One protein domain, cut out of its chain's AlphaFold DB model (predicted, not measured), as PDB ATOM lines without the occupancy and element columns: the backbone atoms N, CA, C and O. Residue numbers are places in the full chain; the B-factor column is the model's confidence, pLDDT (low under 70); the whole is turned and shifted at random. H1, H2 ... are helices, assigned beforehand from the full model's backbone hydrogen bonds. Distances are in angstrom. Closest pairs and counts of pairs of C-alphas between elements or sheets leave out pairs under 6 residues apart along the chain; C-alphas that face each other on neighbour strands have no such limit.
ATOM      1  N   LEU A   2       6.235  24.671  40.417       55.47
ATOM      2  CA  LEU A   2       5.424  23.526  39.958       55.47
ATOM      3  C   LEU A   2       6.083  22.658  38.859       55.47
ATOM      4  O   LEU A   2       5.974  21.437  38.879       55.47
ATOM      5  N   LYS A   3       6.819  23.280  37.927       53.06
ATOM      6  CA  LYS A   3       7.473  22.581  36.803       53.06
ATOM      7  C   LYS A   3       8.595  21.629  37.242       53.06
ATOM      8  O   LYS A   3       8.776  20.592  36.620       53.06
ATOM      9  N   LEU A   4       9.312  21.952  38.323       56.91
ATOM     10  CA  LEU A   4      10.377  21.091  38.855       56.91
ATOM     11  C   LEU A   4       9.803  19.873  39.588       56.91
ATOM     12  O   LEU A   4      10.357  18.783  39.495       56.91
ATOM     13  N   MET A   5       8.648  20.038  40.240       54.78
ATOM     14  CA  MET A   5       7.932  18.934  40.885       54.78
ATOM     15  C   MET A   5       7.427  17.917  39.860       54.78
ATOM     16  O   MET A   5       7.537  16.719  40.089       54.78
ATOM     17  N   ALA A   6       6.960  18.375  38.693       56.94
ATOM     18  CA  ALA A   6       6.542  17.481  37.614       56.94
ATOM     19  C   ALA A   6       7.703  16.615  37.089       56.94
ATOM     20  O   ALA A   6       7.532  15.416  36.893       56.94
ATOM     21  N   VAL A   7       8.901  17.191  36.929       58.88
ATOM     22  CA  VAL A   7      10.096  16.444  36.494       58.88
ATOM     23  C   VAL A   7      10.545  15.442  37.558       58.88
ATOM     24  O   VAL A   7      10.903  14.317  37.219       58.88
ATOM     25  N   ALA A   8      10.472  15.807  38.841       58.59
ATOM     26  CA  ALA A   8      10.801  14.903  39.941       58.59
ATOM     27  C   ALA A   8       9.822  13.721  40.038       58.59
ATOM     28  O   ALA A   8      10.252  12.585  40.221       58.59
ATOM     29  N   VAL A   9       8.520  13.966  39.857       59.44
ATOM     30  CA  VAL A   9       7.491  12.915  39.868       59.44
ATOM     31  C   VAL A   9       7.649  11.985  38.666       59.44
ATOM     32  O   VAL A   9       7.635  10.769  38.832       59.44
ATOM     33  N   VAL A  10       7.876  12.528  37.467       58.88
ATOM     34  CA  VAL A  10       8.106  11.715  36.262       58.88
ATOM     35  C   VAL A  10       9.404  10.911  36.385       58.88
ATOM     36  O   VAL A  10       9.410   9.717  36.099       58.88
ATOM     37  N   GLY A  11      10.482  11.520  36.887       57.59
ATOM     38  CA  GLY A  11      11.749  10.833  37.141       57.59
ATOM     39  C   GLY A  11      11.621   9.714  38.178       57.59
ATOM     40  O   GLY A  11      12.143   8.624  37.962       57.59
ATOM     41  N   ALA A  12      10.874   9.938  39.263       59.53
ATOM     42  CA  ALA A  12      10.629   8.933  40.295       59.53
ATOM     43  C   ALA A  12       9.775   7.762  39.789       59.53
ATOM     44  O   ALA A  12      10.032   6.619  40.158       59.53
ATOM     45  N   VAL A  13       8.797   8.019  38.915       58.84
ATOM     46  CA  VAL A  13       7.991   6.962  38.283       58.84
ATOM     47  C   VAL A  13       8.853   6.111  37.351       58.84
ATOM     48  O   VAL A  13       8.776   4.891  37.418       58.84
ATOM     49  N   VAL A  14       9.723   6.726  36.545       58.31
ATOM     50  CA  VAL A  14      10.623   5.999  35.631       58.31
ATOM     51  C   VAL A  14      11.689   5.197  36.396       58.31
ATOM     52  O   VAL A  14      11.955   4.048  36.060       58.31
ATOM     53  N   LEU A  15      12.267   5.748  37.469       56.47
ATOM     54  CA  LEU A  15      13.191   5.009  38.346       56.47
ATOM     55  C   LEU A  15      12.483   3.899  39.139       56.47
ATOM     56  O   LEU A  15      13.052   2.826  39.337       56.47
ATOM     57  N   GLY A  16      11.240   4.127  39.563       53.59
ATOM     58  CA  GLY A  16      10.421   3.144  40.268       53.59
ATOM     59  C   GLY A  16      10.029   1.959  39.387       53.59
ATOM     60  O   GLY A  16      10.092   0.819  39.844       53.59
ATOM     61  N   THR A  17       9.688   2.194  38.116       53.31
ATOM     62  CA  THR A  17       9.361   1.116  37.168       53.31
ATOM     63  C   THR A  17      10.594   0.311  36.764       53.31
ATOM     64  O   THR A  17      10.512  -0.913  36.699       53.31
ATOM     65  N   VAL A  18      11.760   0.949  36.599       54.22
ATOM     66  CA  VAL A  18      13.030   0.237  36.349       54.22
ATOM     67  C   VAL A  18      13.481  -0.557  37.588       54.22
ATOM     68  O   VAL A  18      13.948  -1.687  37.458       54.22
ATOM     69  N   GLY A  19      13.274  -0.028  38.800       46.91
ATOM     70  CA  GLY A  19      13.548  -0.737  40.059       46.91
ATOM     71  C   GLY A  19      12.608  -1.920  40.339       46.91
ATOM     72  O   GLY A  19      13.003  -2.871  41.016       46.91
ATOM     73  N   LEU A  20      11.389  -1.906  39.790       45.88
ATOM     74  CA  LEU A  20      10.426  -3.012  39.879       45.88
ATOM     75  C   LEU A  20      10.749  -4.174  38.925       45.88
ATOM     76  O   LEU A  20      10.416  -5.310  39.251       45.88
ATOM     77  N   SER A  21      11.479  -3.943  37.827       48.75
ATOM     78  CA  SER A  21      12.036  -5.028  36.996       48.75
ATOM     79  C   SER A  21      13.176  -5.803  37.674       48.75
ATOM     80  O   SER A  21      13.549  -6.871  37.199       48.75
ATOM     81  N   GLY A  22      13.728  -5.296  38.783       46.06
ATOM     82  CA  GLY A  22      14.816  -5.938  39.530       46.06
ATOM     83  C   GLY A  22      14.368  -6.937  40.601       46.06
ATOM     84  O   GLY A  22      15.201  -7.676  41.119       46.06
ATOM     85  N   ARG A  23      13.073  -7.003  40.941       49.97
ATOM     86  CA  ARG A  23      12.545  -8.035  41.851       49.97
ATOM     87  C   ARG A  23      12.056  -9.240  41.060       49.97
ATOM     88  O   ARG A  23      10.902  -9.640  41.162       49.97
ATOM     89  N   VAL A  24      12.962  -9.804  40.264       50.38
ATOM     90  CA  VAL A  24      12.837 -11.192  39.828       50.38
ATOM     91  C   VAL A  24      12.979 -12.022  41.092       50.38
ATOM     92  O   VAL A  24      14.056 -12.124  41.679       50.38
ATOM     93  N   ASP A  25      11.836 -12.504  41.556       47.19
ATOM     94  CA  ASP A  25      11.700 -13.468  42.629       47.19
ATOM     95  C   ASP A  25      12.659 -14.627  42.326       47.19
ATOM     96  O   ASP A  25      12.470 -15.378  41.366       47.19
ATOM     97  N   ALA A  26      13.753 -14.728  43.082       49.47
ATOM     98  CA  ALA A  26      14.669 -15.853  43.008       49.47
ATOM     99  C   ALA A  26      13.975 -17.059  43.654       49.47
ATOM    100  O   ALA A  26      14.330 -17.493  44.746       49.47
ATOM    101  N   ARG A  27      12.931 -17.566  42.992       47.09
ATOM    102  CA  ARG A  27      12.252 -18.811  43.326       47.09
ATOM    103  C   ARG A  27      13.161 -19.941  42.834       47.09
ATOM    104  O   ARG A  27      13.309 -20.111  41.622       47.09
ATOM    105  N   PRO A  28      13.801 -20.723  43.719       46.75
ATOM    106  CA  PRO A  28      14.607 -21.841  43.269       46.75
ATOM    107  C   PRO A  28      13.639 -22.943  42.827       46.75
ATOM    108  O   PRO A  28      13.071 -23.643  43.663       46.75
ATOM    109  N   GLY A  29      13.403 -23.056  41.515       49.56
ATOM    110  CA  GLY A  29      12.722 -24.217  40.930       49.56
ATOM    111  C   GLY A  29      11.534 -23.980  39.994       49.56
ATOM    112  O   GLY A  29      10.783 -24.927  39.787       49.56
ATOM    113  N   SER A  30      11.327 -22.799  39.407       49.19
ATOM    114  CA  SER A  30      10.311 -22.635  38.354       49.19
ATOM    115  C   SER A  30      10.953 -22.608  36.968       49.19
ATOM    116  O   SER A  30      11.462 -21.586  36.516       49.19
ATOM    117  N   THR A  31      10.879 -23.729  36.258       55.22
ATOM    118  CA  THR A  31      10.983 -23.821  34.792       55.22
ATOM    119  C   THR A  31       9.782 -23.140  34.116       55.22
ATOM    120  O   THR A  31       9.148 -23.694  33.223       55.22
ATOM    121  N   GLU A  32       9.434 -21.925  34.534       59.72
ATOM    122  CA  GLU A  32       8.496 -21.090  33.796       59.72
ATOM    123  C   GLU A  32       9.306 -20.345  32.745       59.72
ATOM    124  O   GLU A  32       9.920 -19.310  33.001       59.72
ATOM    125  N   ALA A  33       9.385 -20.945  31.558       67.56
ATOM    126  CA  ALA A  33       9.883 -20.256  30.384       67.56
ATOM    127  C   ALA A  33       9.036 -18.992  30.203       67.56
ATOM    128  O   ALA A  33       7.835 -19.074  29.941       67.56
ATOM    129  N   GLY A  34       9.658 -17.830  30.407       73.44
ATOM    130  CA  GLY A  34       9.014 -16.543  30.188       73.44
ATOM    131  C   GLY A  34       8.451 -16.426  28.765       73.44
ATOM    132  O   GLY A  34       8.831 -17.201  27.878       73.44
ATOM    133  N   PRO A  35       7.545 -15.462  28.529       76.44
ATOM    134  CA  PRO A  35       6.937 -15.272  27.220       76.44
ATOM    135  C   PRO A  35       8.018 -15.093  26.155       76.44
ATOM    136  O   PRO A  35       9.021 -14.405  26.370       76.44
ATOM    137  N   THR A  36       7.818 -15.717  24.996       86.00
ATOM    138  CA  THR A  36       8.769 -15.572  23.893       86.00
ATOM    139  C   THR A  36       8.765 -14.126  23.403       86.00
ATOM    140  O   THR A  36       7.756 -13.426  23.498       86.00
ATOM    141  N   GLN A  37       9.878 -13.668  22.831       86.88
ATOM    142  CA  GLN A  37       9.965 -12.307  22.296       86.88
ATOM    143  C   GLN A  37       8.836 -12.006  21.293       86.88
ATOM    144  O   GLN A  37       8.215 -10.949  21.363       86.88
ATOM    145  N   ALA A  38       8.488 -12.976  20.443       86.00
ATOM    146  CA  ALA A  38       7.379 -12.854  19.500       86.00
ATOM    147  C   ALA A  38       6.014 -12.665  20.191       86.00
ATOM    148  O   ALA A  38       5.171 -11.917  19.701       86.00
ATOM    149  N   GLN A  39       5.784 -13.314  21.338       81.81
ATOM    150  CA  GLN A  39       4.556 -13.134  22.119       81.81
ATOM    151  C   GLN A  39       4.487 -11.738  22.744       81.81
ATOM    152  O   GLN A  39       3.422 -11.124  22.753       81.81
ATOM    153  N   VAL A  40       5.619 -11.221  23.229       91.06
ATOM    154  CA  VAL A  40       5.704  -9.861  23.778       91.06
ATOM    155  C   VAL A  40       5.455  -8.818  22.688       91.06
ATOM    156  O   VAL A  40       4.668  -7.896  22.894       91.06
ATOM    157  N   GLU A  41       6.065  -8.979  21.514       91.38
ATOM    158  CA  GLU A  41       5.873  -8.075  20.374       91.38
ATOM    159  C   GLU A  41       4.426  -8.091  19.868       91.38
ATOM    160  O   GLU A  41       3.842  -7.030  19.654       91.38
ATOM    161  N   ALA A  42       3.805  -9.270  19.759       90.81
ATOM    162  CA  ALA A  42       2.402  -9.389  19.368       90.81
ATOM    163  C   ALA A  42       1.454  -8.724  20.381       90.81
ATOM    164  O   ALA A  42       0.507  -8.040  19.991       90.81
ATOM    165  N   ALA A  43       1.716  -8.888  21.682       92.56
ATOM    166  CA  ALA A  43       0.936  -8.236  22.729       92.56
ATOM    167  C   ALA A  43       1.097  -6.706  22.690       92.56
ATOM    168  O   ALA A  43       0.120  -5.972  22.862       92.56
ATOM    169  N   LEU A  44       2.314  -6.221  22.428       94.00
ATOM    170  CA  LEU A  44       2.593  -4.794  22.303       94.00
ATOM    171  C   LEU A  44       1.890  -4.187  21.082       94.00
ATOM    172  O   LEU A  44       1.241  -3.151  21.214       94.00
ATOM    173  N   ASP A  45       1.965  -4.843  19.924       92.69
ATOM    174  CA  ASP A  45       1.287  -4.414  18.694       92.69
ATOM    175  C   ASP A  45      -0.241  -4.390  18.866       92.69
ATOM    176  O   ASP A  45      -0.901  -3.406  18.521       92.69
ATOM    177  N   ALA A  46      -0.816  -5.425  19.489       92.25
ATOM    178  CA  ALA A  46      -2.244  -5.464  19.798       92.25
ATOM    179  C   ALA A  46      -2.663  -4.285  20.690       92.25
ATOM    180  O   ALA A  46      -3.647  -3.598  20.403       92.25
ATOM    181  N   ARG A  47      -1.876  -3.995  21.736       92.19
ATOM    182  CA  ARG A  47      -2.145  -2.879  22.647       92.19
ATOM    183  C   ARG A  47      -2.020  -1.521  21.960       92.19
ATOM    184  O   ARG A  47      -2.815  -0.622  22.230       92.19
ATOM    185  N   GLN A  48      -1.045  -1.355  21.071       94.31
ATOM    186  CA  GLN A  48      -0.881  -0.126  20.294       94.31
ATOM    187  C   GLN A  48      -2.086   0.122  19.382       94.31
ATOM    188  O   GLN A  48      -2.617   1.234  19.356       94.31
ATOM    189  N   LYS A  49      -2.566  -0.913  18.687       95.56
ATOM    190  CA  LYS A  49      -3.752  -0.826  17.821       95.56
ATOM    191  C   LYS A  49      -5.016  -0.477  18.600       95.56
ATOM    192  O   LYS A  49      -5.788   0.363  18.148       95.56
ATOM    193  N   GLU A  50      -5.202  -1.073  19.775       93.94
ATOM    194  CA  GLU A  50      -6.325  -0.763  20.666       93.94
ATOM    195  C   GLU A  50      -6.334   0.723  21.058       93.94
ATOM    196  O   GLU A  50      -7.342   1.409  20.885       93.94
ATOM    197  N   LEU A  51      -5.192   1.249  21.518       95.50
ATOM    198  CA  LEU A  51      -5.073   2.655  21.911       95.50
ATOM    199  C   LEU A  51      -5.322   3.609  20.738       95.50
ATOM    200  O   LEU A  51      -6.017   4.611  20.901       95.50
ATOM    201  N   LEU A  52      -4.796   3.292  19.552       95.25
ATOM    202  CA  LEU A  52      -5.058   4.078  18.346       95.25
ATOM    203  C   LEU A  52      -6.548   4.073  17.982       95.25
ATOM    204  O   LEU A  52      -7.087   5.122  17.636       95.25
ATOM    205  N   GLY A  53      -7.228   2.931  18.112       94.56
ATOM    206  CA  GLY A  53      -8.673   2.828  17.909       94.56
ATOM    207  C   GLY A  53      -9.460   3.757  18.835       94.56
ATOM    208  O   GLY A  53     -10.283   4.541  18.361       94.56
ATOM    209  N   ILE A  54      -9.144   3.739  20.133       94.69
ATOM    210  CA  ILE A  54      -9.789   4.597  21.141       94.69
ATOM    211  C   ILE A  54      -9.574   6.082  20.819       94.69
ATOM    212  O   ILE A  54     -10.515   6.873  20.878       94.69
ATOM    213  N   LEU A  55      -8.350   6.478  20.456       93.88
ATOM    214  CA  LEU A  55      -8.035   7.874  20.137       93.88
ATOM    215  C   LEU A  55      -8.775   8.365  18.890       93.88
ATOM    216  O   LEU A  55      -9.308   9.474  18.889       93.88
ATOM    217  N   LEU A  56      -8.846   7.539  17.845       95.19
ATOM    218  CA  LEU A  56      -9.583   7.869  16.625       95.19
ATOM    219  C   LEU A  56     -11.088   7.973  16.881       95.19
ATOM    220  O   LEU A  56     -11.756   8.852  16.334       95.19
ATOM    221  N   GLU A  57     -11.637   7.103  17.725       93.94
ATOM    222  CA  GLU A  57     -13.042   7.172  18.113       93.94
ATOM    223  C   GLU A  57     -13.346   8.424  18.943       93.94
ATOM    224  O   GLU A  57     -14.344   9.110  18.686       93.94
ATOM    225  N   ALA A  58     -12.460   8.776  19.876       92.44
ATOM    226  CA  ALA A  58     -12.549  10.013  20.642       92.44
ATOM    227  C   ALA A  58     -12.492  11.244  19.724       92.44
ATOM    228  O   ALA A  58     -13.340  12.132  19.842       92.44
ATOM    229  N   GLN A  59     -11.570  11.273  18.755       91.50
ATOM    230  CA  GLN A  59     -11.479  12.348  17.763       91.50
ATOM    231  C   GLN A  59     -12.766  12.457  16.938       91.50
ATOM    232  O   GLN A  59     -13.355  13.534  16.854       91.50
ATOM    233  N   ARG A  60     -13.253  11.341  16.380       91.06
ATOM    234  CA  ARG A  60     -14.489  11.314  15.583       91.06
ATOM    235  C   ARG A  60     -15.702  11.765  16.398       91.06
ATOM    236  O   ARG A  60     -16.649  12.330  15.850       91.06
ATOM    237  N   THR A  61     -15.720  11.467  17.691       90.25
ATOM    238  CA  THR A  61     -16.775  11.925  18.601       90.25
ATOM    239  C   THR A  61     -16.674  13.431  18.827       90.25
ATOM    240  O   THR A  61     -17.680  14.119  18.693       90.25
ATOM    241  N   GLY A  62     -15.467  13.959  19.051       88.19
ATOM    242  CA  GLY A  62     -15.228  15.399  19.151       88.19
ATOM    243  C   GLY A  62     -15.647  16.166  17.894       88.19
ATOM    244  O   GLY A  62     -16.335  17.179  17.997       88.19
ATOM    245  N   GLU A  63     -15.317  15.653  16.706       88.88
ATOM    246  CA  GLU A  63     -15.742  16.234  15.423       88.88
ATOM    247  C   GLU A  63     -17.271  16.241  15.277       88.88
ATOM    248  O   GLU A  63     -17.854  17.259  14.896       88.88
ATOM    249  N   ARG A  64     -17.945  15.143  15.652       82.06
ATOM    250  CA  ARG A  64     -19.414  15.072  15.667       82.06
ATOM    251  C   ARG A  64     -20.015  16.120  16.599       82.06
ATOM    252  O   ARG A  64     -20.887  16.873  16.174       82.06
ATOM    253  N   THR A  65     -19.535  16.225  17.836       78.75
ATOM    254  CA  THR A  65     -20.049  17.212  18.797       78.75
ATOM    255  C   THR A  65     -19.799  18.647  18.329       78.75
ATOM    256  O   THR A  65     -20.693  19.483  18.440       78.75
ATOM    257  N   ALA A  66     -18.631  18.929  17.741       79.25
ATOM    258  CA  ALA A  66     -18.318  20.240  17.176       79.25
ATOM    259  C   ALA A  66     -19.231  20.609  15.996       79.25
ATOM    260  O   ALA A  66     -19.585  21.775  15.843       79.25
ATOM    261  N   SER A  67     -19.634  19.628  15.181       74.81
ATOM    262  CA  SER A  67     -20.547  19.852  14.054       74.81
ATOM    263  C   SER A  67     -21.996  20.125  14.476       74.81
ATOM    264  O   SER A  67     -22.706  20.818  13.761       74.81
ATOM    265  N   VAL A  68     -22.425  19.620  15.639       74.00
ATOM    266  CA  VAL A  68     -23.772  19.843  16.201       74.00
ATOM    267  C   VAL A  68     -23.896  21.210  16.886       74.00
ATOM    268  O   VAL A  68     -24.992  21.745  16.997       74.00
ATOM    269  N   HIS A  69     -22.787  21.775  17.366       60.41
ATOM    270  CA  HIS A  69     -22.765  23.074  18.054       60.41
ATOM    271  C   HIS A  69     -22.616  24.281  17.112       60.41
ATOM    272  O   HIS A  69     -22.460  25.405  17.592       60.41
ATOM    273  N   ARG A  70     -22.611  24.054  15.796       52.75
ATOM    274  CA  ARG A  70     -22.454  25.076  14.759       52.75
ATOM    275  C   ARG A  70     -23.760  25.235  13.991       52.75
ATOM    276  O   ARG A  70     -24.078  26.396  13.661       52.75
TER     277      ARG A  70
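What this domain is: This is residues 2 to 70 of the 70 residues of an uncharacterized protein of Myxococcus sp. AM011 (UniProt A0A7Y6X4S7). Picture a wide, open V with two separate helical arms: H2 is the longer arm, H1 the shorter, and the loop of residues 21 to 36 rounds the turn between them. No core fills the space between the arms. The printed part has 69 residues, with two named helices, H1 then H2, and no named strand; the class is all helix. The whole is extended, with a radius of gyration of the C-alphas of 20.5 A, and flat, spanning 66 by 38 by 14 A.

How they stand to each other: Start at H2, residues 37 to 68, then look across to H1, residues 2 to 20: the two are apart. In both helices every O i to N i+4 pair is within hydrogen-bond range.

Where its parts are: Find C-alpha 37 at (9.965, -12.307, 22.296); from there H2 runs 47.0 A to C-alpha 68 at (-23.772, 19.843, 16.201). H1 runs 27.0 A from C-alpha 2 at (5.424, 23.526, 39.958) to C-alpha 20.

The domain as a whole: The two C-alphas farthest apart, those of Pro 28 and Arg 70, are 66.2 A apart. The printed part has no cut, and the link from H1 to H2 is long, 16 residues. Look for pLDDT under 70 at residues 2 to 33 and 69 to 70.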